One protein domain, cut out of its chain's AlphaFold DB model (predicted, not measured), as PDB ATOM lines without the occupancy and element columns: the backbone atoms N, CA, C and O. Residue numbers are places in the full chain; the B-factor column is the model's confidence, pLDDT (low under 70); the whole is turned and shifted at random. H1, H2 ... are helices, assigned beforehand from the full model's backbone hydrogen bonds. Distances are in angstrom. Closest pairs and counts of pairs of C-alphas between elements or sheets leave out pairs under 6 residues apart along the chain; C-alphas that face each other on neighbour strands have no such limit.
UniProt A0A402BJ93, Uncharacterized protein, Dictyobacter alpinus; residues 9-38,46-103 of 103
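Overview. This is residues 9 to 38 and 46 to 103 of the 103 residues of an uncharacterized protein of Dictyobacter alpinus (UniProt A0A402BJ93). Two long helices, H2 and H3, cross at 46 degrees as the core; H5 crosses both, H4 packs on both, and short H1 packs across residues 57 to 62 of H3. The printed part has 88 residues, with five named helices, H1 to H5 in order, and no named strand. It is all helix and compact, with a radius of gyration of the C-alphas of 12.8 A and spans of 35 by 29 by 20 A.

Arrangement. H1, residues 9 to 15, touches H3, residues 46 to 62, at Leu 10 and Ala 61, their closest C-alphas, 4.4 A apart. H2, residues 17 to 37, touches H3 at a steep tilt of 46 degrees, opposite ways. H3 and H4, residues 70 to 79, form a helical hairpin. H5, residues 84 to 102, touches H3 at a steep tilt of 66 degrees; the closest C-alphas, of Leu 52 and Trp 94, are 5.8 A apart. Every O i to N i+4 pair is within hydrogen-bond range in H1, H4 and H5; H2 has 16 of 17 and H3 12 of 13.

Along the chain. H1 begins at C-alpha 9 (-4.839, 30.441, -21.658). H2 measures 30.6 A, H3 25.1 A and H5 27.7 A, ending at C-alpha 102 (-19.998, 50.153, -16.599).

Size, cuts and confidence. Residues 39 to 45 are not printed, and C-alphas 38 and 46 are 15.6 A apart. Residues 34 to 38 and 101 to 103 have pLDDT under 70.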
ATOM      1  N   GLN A   9      -4.065  30.640 -22.891       88.12
ATOM      2  CA  GLN A   9      -4.839  30.441 -21.658       88.12
ATOM      3  C   GLN A   9      -6.191  29.786 -21.945       88.12
ATOM      4  O   GLN A   9      -6.568  28.834 -21.259       88.12
ATOM      5  N   LEU A  10      -6.892  30.248 -22.983       89.81
ATOM      6  CA  LEU A  10      -8.166  29.667 -23.408       89.81
ATOM      7  C   LEU A  10      -7.994  28.223 -23.893       89.81
ATOM      8  O   LEU A  10      -8.802  27.356 -23.561       89.81
ATOM      9  N   ALA A  11      -6.920  27.932 -24.631       90.38
ATOM     10  CA  ALA A  11      -6.594  26.572 -25.042       90.38
ATOM     11  C   ALA A  11      -6.272  25.671 -23.843       90.38
ATOM     12  O   ALA A  11      -6.848  24.594 -23.731       90.38
ATOM     13  N   ALA A  12      -5.438  26.130 -22.906       91.50
ATOM     14  CA  ALA A  12      -5.099  25.378 -21.700       91.50
ATOM     15  C   ALA A  12      -6.324  25.120 -20.807       91.50
ATOM     16  O   ALA A  12      -6.456  24.042 -20.222       91.50
ATOM     17  N   LEU A  13      -7.239  26.091 -20.707       91.12
ATOM     18  CA  LEU A  13      -8.508  25.918 -20.007       91.12
ATOM     19  C   LEU A  13      -9.380  24.879 -20.715       91.12
ATOM     20  O   LEU A  13      -9.867  23.953 -20.069       91.12
ATOM     21  N   ARG A  14      -9.521  24.980 -22.041       93.44
ATOM     22  CA  ARG A  14     -10.269  24.014 -22.850       93.44
ATOM     23  C   ARG A  14      -9.684  22.606 -22.743       93.44
ATOM     24  O   ARG A  14     -10.459  21.662 -22.635       93.44
ATOM     25  N   ASP A  15      -8.373  22.433 -22.711       94.38
ATOM     26  CA  ASP A  15      -7.755  21.105 -22.603       94.38
ATOM     27  C   ASP A  15      -7.915  20.498 -21.196       94.38
ATOM     28  O   ASP A  15      -7.872  19.279 -21.019       94.38
ATOM     29  N   ASN A  16      -8.193  21.324 -20.182       94.94
ATOM     30  CA  ASN A  16      -8.426  20.882 -18.811       94.94
ATOM     31  C   ASN A  16      -9.913  20.610 -18.523       94.94
ATOM     32  O   ASN A  16     -10.590  21.353 -17.807       94.94
ATOM     33  N   GLU A  17     -10.410  19.485 -19.036       94.75
ATOM     34  CA  GLU A  17     -11.804  19.058 -18.852       94.75
ATOM     35  C   GLU A  17     -12.238  19.041 -17.374       94.75
ATOM     36  O   GLU A  17     -13.308  19.549 -17.032       94.75
ATOM     37  N   ALA A  18     -11.406  18.492 -16.483       95.12
ATOM     38  CA  ALA A  18     -11.737  18.361 -15.066       95.12
ATOM     39  C   ALA A  18     -11.950  19.726 -14.394       95.12
ATOM     40  O   ALA A  18     -12.840  19.869 -13.550       95.12
ATOM     41  N   ARG A  19     -11.152  20.737 -14.772       93.88
ATOM     42  CA  ARG A  19     -11.342  22.117 -14.313       93.88
ATOM     43  C   ARG A  19     -12.652  22.685 -14.849       93.88
ATOM     44  O   ARG A  19     -13.436  23.178 -14.041       93.88
ATOM     45  N   CYS A  20     -12.918  22.563 -16.153       94.62
ATOM     46  CA  CYS A  20     -14.156  23.065 -16.752       94.62
ATOM     47  C   CYS A  20     -15.397  22.474 -16.075       94.62
ATOM     48  O   CYS A  20     -16.252  23.213 -15.598       94.62
ATOM     49  N   VAL A  21     -15.476  21.145 -15.958       95.50
ATOM     50  CA  VAL A  21     -16.641  20.468 -15.365       95.50
ATOM     51  C   VAL A  21     -16.835  20.865 -13.899       95.50
ATOM     52  O   VAL A  21     -17.968  21.067 -13.469       95.50
ATOM     53  N   ARG A  22     -15.754  21.030 -13.123       95.12
ATOM     54  CA  ARG A  22     -15.847  21.453 -11.715       95.12
ATOM     55  C   ARG A  22     -16.433  22.858 -11.575       95.12
ATOM     56  O   ARG A  22     -17.301  23.062 -10.729       95.12
ATOM     57  N   VAL A  23     -15.963  23.805 -12.386       94.19
ATOM     58  CA  VAL A  23     -16.460  25.188 -12.378       94.19
ATOM     59  C   VAL A  23     -17.919  25.227 -12.831       94.19
ATOM     60  O   VAL A  23     -18.761  25.773 -12.122       94.19
ATOM     61  N   LEU A  24     -18.257  24.560 -13.938       95.44
ATOM     62  CA  LEU A  24     -19.634  24.474 -14.438       95.44
ATOM     63  C   LEU A  24     -20.585  23.843 -13.403       95.44
ATOM     64  O   LEU A  24     -21.708  24.309 -13.212       95.44
ATOM     65  N   ALA A  25     -20.131  22.828 -12.662       93.56
ATOM     66  CA  ALA A  25     -20.928  22.209 -11.602       93.56
ATOM     67  C   ALA A  25     -21.151  23.150 -10.402       93.56
ATOM     68  O   ALA A  25     -22.194  23.074  -9.747       93.56
ATOM     69  N   ALA A  26     -20.201  24.045 -10.106       91.25
ATOM     70  CA  ALA A  26     -20.394  25.104  -9.117       91.25
ATOM     71  C   ALA A  26     -21.415  26.145  -9.611       91.25
ATOM     72  O   ALA A  26     -22.314  26.516  -8.854       91.25
ATOM     73  N   CYS A  27     -21.356  26.514 -10.894       90.62
ATOM     74  CA  CYS A  27     -22.314  27.425 -11.531       90.62
ATOM     75  C   CYS A  27     -23.747  26.876 -11.500       90.62
ATOM     76  O   CYS A  27     -24.694  27.620 -11.265       90.62
ATOM     77  N   ARG A  28     -23.923  25.556 -11.637       87.44
ATOM     78  CA  ARG A  28     -25.233  24.902 -11.487       87.44
ATOM     79  C   ARG A  28     -25.846  25.129 -10.105       87.44
ATOM     80  O   ARG A  28     -27.033  25.416  -9.994       87.44
ATOM     81  N   ARG A  29     -25.054  24.979  -9.037       81.25
ATOM     82  CA  ARG A  29     -25.542  25.194  -7.661       81.25
ATOM     83  C   ARG A  29     -26.010  26.633  -7.472       81.25
ATOM     84  O   ARG A  29     -27.029  26.859  -6.830       81.25
ATOM     85  N   PHE A  30     -25.286  27.574  -8.069       78.88
ATOM     86  CA  PHE A  30     -25.674  28.974  -8.111       78.88
ATOM     87  C   PHE A  30     -26.996  29.185  -8.876       78.88
ATOM     88  O   PHE A  30     -27.936  29.720  -8.293       78.88
ATOM     89  N   ALA A  31     -27.125  28.674 -10.105       78.31
ATOM     90  CA  ALA A  31     -28.343  28.802 -10.919       78.31
ATOM     91  C   ALA A  31     -29.608  28.271 -10.208       78.31
ATOM     92  O   ALA A  31     -30.665  28.907 -10.221       78.31
ATOM     93  N   VAL A  32     -29.488  27.136  -9.509       74.69
ATOM     94  CA  VAL A  32     -30.579  26.558  -8.706       74.69
ATOM     95  C   VAL A  32     -30.938  27.448  -7.511       74.69
ATOM     96  O   VAL A  32     -32.120  27.665  -7.241       74.69
ATOM     97  N   ASN A  33     -29.942  27.991  -6.806       71.69
ATOM     98  CA  ASN A  33     -30.169  28.836  -5.632       71.69
ATOM     99  C   ASN A  33     -30.821  30.183  -5.992       71.69
ATOM    100  O   ASN A  33     -31.752  30.608  -5.306       71.69
ATOM    101  N   VAL A  34     -30.392  30.824  -7.085       67.62
ATOM    102  CA  VAL A  34     -30.966  32.097  -7.568       67.62
ATOM    103  C   VAL A  34     -32.430  31.926  -7.968       67.62
ATOM    104  O   VAL A  34     -33.279  32.745  -7.607       67.62
ATOM    105  N   SER A  35     -32.737  30.816  -8.644       65.75
ATOM    106  CA  SER A  35     -34.098  30.481  -9.079       65.75
ATOM    107  C   SER A  35     -35.060  30.223  -7.913       65.75
ATOM    108  O   SER A  35     -36.268  30.374  -8.079       65.75
ATOM    109  N   GLY A  36     -34.543  29.824  -6.743       61.00
ATOM    110  CA  GLY A  36     -35.345  29.461  -5.572       61.00
ATOM    111  C   GLY A  36     -35.513  30.556  -4.512       61.00
ATOM    112  O   GLY A  36     -36.552  30.589  -3.858       61.00
ATOM    113  N   ALA A  37     -34.514  31.425  -4.303       56.06
ATOM    114  CA  ALA A  37     -34.443  32.249  -3.087       56.06
ATOM    115  C   ALA A  37     -34.634  33.766  -3.281       56.06
ATOM    116  O   ALA A  37     -35.028  34.430  -2.323       56.06
ATOM    117  N   ALA A  38     -34.368  34.330  -4.466       52.59
ATOM    118  CA  ALA A  38     -34.334  35.793  -4.627       52.59
ATOM    119  C   ALA A  38     -34.850  36.334  -5.978       52.59
ATOM    120  O   ALA A  38     -35.063  37.538  -6.118       52.59
ATOM    121  N   GLN A  46     -20.381  38.763  -3.928       70.19
ATOM    122  CA  GLN A  46     -19.002  38.681  -4.443       70.19
ATOM    123  C   GLN A  46     -18.603  37.273  -4.937       70.19
ATOM    124  O   GLN A  46     -17.858  37.108  -5.896       70.19
ATOM    125  N   ASN A  47     -19.105  36.221  -4.289       77.19
ATOM    126  CA  ASN A  47     -18.862  34.837  -4.698       77.19
ATOM    127  C   ASN A  47     -19.615  34.438  -5.981       77.19
ATOM    128  O   ASN A  47     -19.248  33.451  -6.614       77.19
ATOM    129  N   GLU A  48     -20.675  35.156  -6.338       80.00
ATOM    130  CA  GLU A  48     -21.483  34.933  -7.539       80.00
ATOM    131  C   GLU A  48     -20.844  35.596  -8.758       80.00
ATOM    132  O   GLU A  48     -20.800  34.982  -9.819       80.00
ATOM    133  N   GLU A  49     -20.274  36.791  -8.584       86.19
ATOM    134  CA  GLU A  49     -19.514  37.506  -9.618       86.19
ATOM    135  C   GLU A  49     -18.338  36.656 -10.115       86.19
ATOM    136  O   GLU A  49     -18.258  36.344 -11.300       86.19
ATOM    137  N   VAL A  50     -17.513  36.145  -9.191       88.62
ATOM    138  CA  VAL A  50     -16.366  35.272  -9.510       88.62
ATOM    139  C   VAL A  50     -16.797  33.990 -10.235       88.62
ATOM    140  O   VAL A  50     -16.087  33.482 -11.107       88.62
ATOM    141  N   LEU A  51     -17.960  33.429  -9.881       90.25
ATOM    142  CA  LEU A  51     -18.491  32.241 -10.554       90.25
ATOM    143  C   LEU A  51     -18.974  32.554 -11.972       90.25
ATOM    144  O   LEU A  51     -18.764  31.732 -12.864       90.25
ATOM    145  N   LEU A  52     -19.602  33.711 -12.187       90.69
ATOM    146  CA  LEU A  52     -20.061  34.148 -13.505       90.69
ATOM    147  C   LEU A  52     -18.897  34.516 -14.425       90.69
ATOM    148  O   LEU A  52     -18.913  34.130 -15.591       90.69
ATOM    149  N   GLU A  53     -17.863  35.156 -13.890       91.81
ATOM    150  CA  GLU A  53     -16.610  35.403 -14.601       91.81
ATOM    151  C   GLU A  53     -15.955  34.079 -15.022       91.81
ATOM    152  O   GLU A  53     -15.690  33.853 -16.201       91.81
ATOM    153  N   SER A  54     -15.819  33.133 -14.086       92.69
ATOM    154  CA  SER A  54     -15.267  31.802 -14.378       92.69
ATOM    155  C   SER A  54     -16.114  31.010 -15.388       92.69
ATOM    156  O   SER A  54     -15.588  30.198 -16.152       92.69
ATOM    157  N   PHE A  55     -17.437  31.195 -15.385       94.81
ATOM    158  CA  PHE A  55     -18.326  30.627 -16.397       94.81
ATOM    159  C   PHE A  55     -18.052  31.243 -17.771       94.81
ATOM    160  O   PHE A  55     -17.888  30.504 -18.745       94.81
ATOM    161  N   HIS A  56     -17.950  32.569 -17.838       94.38
ATOM    162  CA  HIS A  56     -17.683  33.286 -19.076       94.38
ATOM    163  C   HIS A  56     -16.298  32.956 -19.653       94.38
ATOM    164  O   HIS A  56     -16.170  32.739 -20.853       94.38
ATOM    165  N   GLU A  57     -15.271  32.789 -18.817       93.06
ATOM    166  CA  GLU A  57     -13.958  32.275 -19.237       93.06
ATOM    167  C   GLU A  57     -14.062  30.940 -19.983       93.06
ATOM    168  O   GLU A  57     -13.428  30.721 -21.020       93.06
ATOM    169  N   ILE A  58     -14.865  30.019 -19.445       94.75
ATOM    170  CA  ILE A  58     -15.073  28.704 -20.051       94.75
ATOM    171  C   ILE A  58     -15.855  28.849 -21.351       94.75
ATOM    172  O   ILE A  58     -15.506  28.189 -22.327       94.75
ATOM    173  N   GLU A  59     -16.874  29.701 -21.390       94.62
ATOM    174  CA  GLU A  59     -17.609  30.009 -22.615       94.62
ATOM    175  C   GLU A  59     -16.663  30.539 -23.704       94.62
ATOM    176  O   GLU A  59     -16.613  29.973 -24.795       94.62
ATOM    177  N   LEU A  60     -15.815  31.522 -23.388       93.19
ATOM    178  CA  LEU A  60     -14.799  32.060 -24.298       93.19
ATOM    179  C   LEU A  60     -13.795  30.996 -24.754       93.19
ATOM    180  O   LEU A  60     -13.411  30.967 -25.922       93.19
ATOM    181  N   ALA A  61     -13.398  30.076 -23.872       93.25
ATOM    182  CA  ALA A  61     -12.484  28.989 -24.223       93.25
ATOM    183  C   ALA A  61     -13.062  28.012 -25.263       93.25
ATOM    184  O   ALA A  61     -12.303  27.314 -25.951       93.25
ATOM    185  N   HIS A  62     -14.390  27.967 -25.388       94.56
ATOM    186  CA  HIS A  62     -15.112  27.142 -26.356       94.56
ATOM    187  C   HIS A  62     -15.780  27.961 -27.468       94.56
ATOM    188  O   HIS A  62     -16.269  27.383 -28.438       94.56
ATOM    189  N   ALA A  63     -15.757  29.289 -27.385       90.88
ATOM    190  CA  ALA A  63     -16.166  30.150 -28.474       90.88
ATOM    191  C   ALA A  63     -15.177  29.977 -29.635       90.88
ATOM    192  O   ALA A  63     -13.971  30.203 -29.504       90.88
ATOM    193  N   SER A  64     -15.677  29.542 -30.789       87.38
ATOM    194  CA  SER A  64     -14.879  29.469 -32.008       87.38
ATOM    195  C   SER A  64     -15.668  30.007 -33.192       87.38
ATOM    196  O   SER A  64     -16.851  29.684 -33.299       87.38
ATOM    197  N   PRO A  65     -15.045  30.787 -34.098       83.88
ATOM    198  CA  PRO A  65     -15.739  31.340 -35.263       83.88
ATOM    199  C   PRO A  65     -16.367  30.278 -36.176       83.88
ATOM    200  O   PRO A  65     -17.328  30.566 -36.880       83.88
ATOM    201  N   ASP A  66     -15.818  29.064 -36.173       88.81
ATOM    202  CA  ASP A  66     -16.271  27.915 -36.961       88.81
ATOM    203  C   ASP A  66     -17.148  26.931 -36.157       88.81
ATOM    204  O   ASP A  66     -17.520  25.880 -36.674       88.81
ATOM    205  N   GLY A  67     -17.460  27.238 -34.890       86.88
ATOM    206  CA  GLY A  67     -18.275  26.389 -34.015       86.88
ATOM    207  C   GLY A  67     -17.606  25.081 -33.570       86.88
ATOM    208  O   GLY A  67     -18.238  24.264 -32.901       86.88
ATOM    209  N   ARG A  68     -16.317  24.858 -33.873       91.88
ATOM    210  CA  ARG A  68     -15.632  23.562 -33.659       91.88
ATOM    211  C   ARG A  68     -15.661  23.021 -32.223       91.88
ATOM    212  O   ARG A  68     -15.438  21.830 -32.022       91.88
ATOM    213  N   TYR A  69     -15.862  23.882 -31.224       93.25
ATOM    214  CA  TYR A  69     -15.878  23.504 -29.807       93.25
ATOM    215  C   TYR A  69     -17.255  23.639 -29.152       93.25
ATOM    216  O   TYR A  69     -17.380  23.358 -27.962       93.25
ATOM    217  N   GLU A  70     -18.285  24.031 -29.904       91.69
ATOM    218  CA  GLU A  70     -19.632  24.228 -29.366       91.69
ATOM    219  C   GLU A  70     -20.184  22.922 -28.782       91.69
ATOM    220  O   GLU A  70     -20.641  22.881 -27.640       91.69
ATOM    221  N   GLN A  71     -20.031  21.815 -29.512       93.69
ATOM    222  CA  GLN A  71     -20.445  20.500 -29.027       93.69
ATOM    223  C   GLN A  71     -19.679  20.086 -27.759       93.69
ATOM    224  O   GLN A  71     -20.282  19.573 -26.817       93.69
ATOM    225  N   LEU A  72     -18.374  20.369 -27.689       95.06
ATOM    226  CA  LEU A  72     -17.555  20.073 -26.509       95.06
ATOM    227  C   LEU A  72     -18.028  20.865 -25.279       95.06
ATOM    228  O   LEU A  72     -18.050  20.333 -24.167       95.06
ATOM    229  N   PHE A  73     -18.426  22.124 -25.466       95.94
ATOM    230  CA  PHE A  73     -19.016  22.931 -24.401       95.94
ATOM    231  C   PHE A  73     -20.339  22.335 -23.915       95.94
ATOM    232  O   PHE A  73     -20.517  22.139 -22.712       95.94
ATOM    233  N   VAL A  74     -21.233  21.967 -24.839       94.94
ATOM    234  CA  VAL A  74     -22.525  21.342 -24.513       94.94
ATOM    235  C   VAL A  74     -22.330  20.045 -23.722       94.94
ATOM    236  O   VAL A  74     -22.968  19.858 -22.685       94.94
ATOM    237  N   GLU A  75     -21.413  19.176 -24.149       95.81
ATOM    238  CA  GLU A  75     -21.087  17.928 -23.445       95.81
ATOM    239  C   GLU A  75     -20.582  18.187 -22.018       95.81
ATOM    240  O   GLU A  75     -20.965  17.497 -21.068       95.81
ATOM    241  N   ARG A  76     -19.754  19.219 -21.827       96.44
ATOM    242  CA  ARG A  76     -19.237  19.603 -20.505       96.44
ATOM    243  C   ARG A  76     -20.322  20.175 -19.605       96.44
ATOM    244  O   ARG A  76     -20.377  19.805 -18.431       96.44
ATOM    245  N   CYS A  77     -21.209  21.006 -20.146       96.12
ATOM    246  CA  CYS A  77     -22.384  21.504 -19.437       96.12
ATOM    247  C   CYS A  77     -23.277  20.346 -18.972       96.12
ATOM    248  O   CYS A  77     -23.617  20.273 -17.791       96.12
ATOM    249  N   GLN A  78     -23.557  19.375 -19.845       94.81
ATOM    250  CA  GLN A  78     -24.334  18.183 -19.488       94.81
ATOM    251  C   GLN A  78     -23.660  17.358 -18.383       94.81
ATOM    252  O   GLN A  78     -24.318  16.967 -17.419       94.81
ATOM    253  N   ARG A  79     -22.340  17.137 -18.458       95.75
ATOM    254  CA  ARG A  79     -21.582  16.415 -17.414       95.75
ATOM    255  C   ARG A  79     -21.546  17.154 -16.078       95.75
ATOM    256  O   ARG A  79     -21.507  16.514 -15.030       95.75
ATOM    257  N   ALA A  80     -21.592  18.481 -16.105       95.00
ATOM    258  CA  ALA A  80     -21.750  19.318 -14.921       95.00
ATOM    259  C   ALA A  80     -23.196  19.348 -14.381       95.00
ATOM    260  O   ALA A  80     -23.440  19.862 -13.286       95.00
ATOM    261  N   GLY A  81     -24.152  18.777 -15.120       94.56
ATOM    262  CA  GLY A  81     -25.575  18.761 -14.789       94.56
ATOM    263  C   GLY A  81     -26.299  20.075 -15.085       94.56
ATOM    264  O   GLY A  81     -27.365  20.299 -14.513       94.56
ATOM    265  N   LEU A  82     -25.719  20.945 -15.917       93.69
ATOM    266  CA  LEU A  82     -26.371  22.155 -16.408       93.69
ATOM    267  C   LEU A  82     -27.344  21.799 -17.532       93.69
ATOM    268  O   LEU A  82     -27.003  21.078 -18.473       93.69
ATOM    269  N   THR A  83     -28.551  22.338 -17.441       92.31
ATOM    270  CA  THR A  83     -29.521  22.346 -18.536       92.31
ATOM    271  C   THR A  83     -29.279  23.542 -19.458       92.31
ATOM    272  O   THR A  83     -28.579  24.489 -19.101       92.31
ATOM    273  N   SER A  84     -29.896  23.545 -20.641       90.31
ATOM    274  CA  SER A  84     -29.874  24.718 -21.526       90.31
ATOM    275  C   SER A  84     -30.479  25.965 -20.869       90.31
ATOM    276  O   SER A  84     -30.006  27.071 -21.113       90.31
ATOM    277  N   ALA A  85     -31.482  25.791 -20.002       89.62
ATOM    278  CA  ALA A  85     -32.080  26.883 -19.241       89.62
ATOM    279  C   ALA A  85     -31.097  27.475 -18.217       89.62
ATOM    280  O   ALA A  85     -31.015  28.695 -18.095       89.62
ATOM    281  N   ASP A  86     -30.313  26.632 -17.535       90.06
ATOM    282  CA  ASP A  86     -29.275  27.099 -16.608       90.06
ATOM    283  C   ASP A  86     -28.191  27.887 -17.352       90.06
ATOM    284  O   ASP A  86     -27.792  28.958 -16.906       90.06
ATOM    285  N   VAL A  87     -27.747  27.392 -18.513       92.31
ATOM    286  CA  VAL A  87     -26.744  28.075 -19.348       92.31
ATOM    287  C   VAL A  87     -27.253  29.448 -19.801       92.31
ATOM    288  O   VAL A  87     -26.556  30.443 -19.613       92.31
ATOM    289  N   ALA A  88     -28.484  29.531 -20.316       90.31
ATOM    290  CA  ALA A  88     -29.084  30.797 -20.744       90.31
ATOM    291  C   ALA A  88     -29.252  31.794 -19.583       90.31
ATOM    292  O   ALA A  88     -29.032  32.998 -19.745       90.31
ATOM    293  N   MET A  89     -29.610  31.303 -18.392       88.69
ATOM    294  CA  MET A  89     -29.682  32.126 -17.186       88.69
ATOM    295  C   MET A  89     -28.304  32.681 -16.808       88.69
ATOM    296  O   MET A  89     -28.188  33.879 -16.560       88.69
ATOM    297  N   LEU A  90     -27.263  31.842 -16.787       90.94
ATOM    298  CA  LEU A  90     -25.895  32.259 -16.454       90.94
ATOM    299  C   LEU A  90     -25.372  33.313 -17.441       90.94
ATOM    300  O   LEU A  90     -24.846  34.335 -17.007       90.94
ATOM    301  N   GLN A  91     -25.606  33.125 -18.744       92.06
ATOM    302  CA  GLN A  91     -25.289  34.118 -19.779       92.06
ATOM    303  C   GLN A  91     -26.020  35.448 -19.546       92.06
ATOM    304  O   GLN A  91     -25.416  36.516 -19.613       92.06
ATOM    305  N   THR A  92     -27.313  35.394 -19.215       89.44
ATOM    306  CA  THR A  92     -28.113  36.595 -18.921       89.44
ATOM    307  C   THR A  92     -27.586  37.325 -17.684       89.44
ATOM    308  O   THR A  92     -27.490  38.551 -17.673       89.44
ATOM    309  N   ARG A  93     -27.216  36.584 -16.634       86.69
ATOM    310  CA  ARG A  93     -26.660  37.156 -15.402       86.69
ATOM    311  C   ARG A  93     -25.285  37.778 -15.635       86.69
ATOM    312  O   ARG A  93     -25.037  38.858 -15.117       86.69
ATOM    313  N   TRP A  94     -24.433  37.161 -16.451       89.88
ATOM    314  CA  TRP A  94     -23.164  37.764 -16.859       89.88
ATOM    315  C   TRP A  94     -23.371  39.102 -17.585       89.88
ATOM    316  O   TRP A  94     -22.747  40.095 -17.227       89.88
ATOM    317  N   GLN A  95     -24.310  39.168 -18.536       88.31
ATOM    318  CA  GLN A  95     -24.637  40.420 -19.233       88.31
ATOM    319  C   GLN A  95     -25.126  41.519 -18.279       88.31
ATOM    320  O   GLN A  95     -24.745  42.674 -18.435       88.31
ATOM    321  N   GLN A  96     -25.943  41.167 -17.281       86.50
ATOM    322  CA  GLN A  96     -26.382  42.113 -16.250       86.50
ATOM    323  C   GLN A  96     -25.214  42.611 -15.394       86.50
ATOM    324  O   GLN A  96     -25.143  43.800 -15.111       86.50
ATOM    325  N   LEU A  97     -24.298  41.720 -14.995       85.19
ATOM    326  CA  LEU A  97     -23.115  42.097 -14.220       85.19
ATOM    327  C   LEU A  97     -22.246  43.103 -14.985       85.19
ATOM    328  O   LEU A  97     -21.868  44.122 -14.421       85.19
ATOM    329  N   GLN A  98     -22.013  42.868 -16.279       85.31
ATOM    330  CA  GLN A  98     -21.249  43.796 -17.120       85.31
ATOM    331  C   GLN A  98     -21.906  45.181 -17.222       85.31
ATOM    332  O   GLN A  98     -21.201  46.181 -17.209       85.31
ATOM    333  N   GLN A  99     -23.242  45.264 -17.247       82.62
ATOM    334  CA  GLN A  99     -23.949  46.553 -17.226       82.62
ATOM    335  C   GLN A  99     -23.771  47.305 -15.900       82.62
ATOM    336  O   GLN A  99     -23.644  48.521 -15.914       82.62
ATOM    337  N   TYR A 100     -23.736  46.602 -14.762       75.06
ATOM    338  CA  TYR A 100     -23.511  47.232 -13.455       75.06
ATOM    339  C   TYR A 100     -22.071  47.712 -13.243       75.06
ATOM    340  O   TYR A 100     -21.861  48.628 -12.458       75.06
ATOM    341  N   GLU A 101     -21.085  47.088 -13.890       67.12
ATOM    342  CA  GLU A 101     -19.675  47.499 -13.802       67.12
ATOM    343  C   GLU A 101     -19.332  48.704 -14.696       67.12
ATOM    344  O   GLU A 101     -18.280  49.320 -14.514       67.12
ATOM    345  N   GLU A 102     -20.181  49.021 -15.681       60.34
ATOM    346  CA  GLU A 102     -19.998  50.153 -16.599       60.34
ATOM    347  C   GLU A 102     -20.579  51.482 -16.068       60.34
ATOM    348  O   GLU A 102     -20.167  52.542 -16.551       60.34
ATOM    349  N   ASP A 103     -21.478  51.429 -15.075       52.44
ATOM    350  CA  ASP A 103     -22.141  52.577 -14.422       52.44
ATOM    351  C   ASP A 103     -21.382  53.094 -13.177       52.44
ATOM    352  O   ASP A 103     -21.329  54.338 -12.990       52.44
TER     353      ASP A 103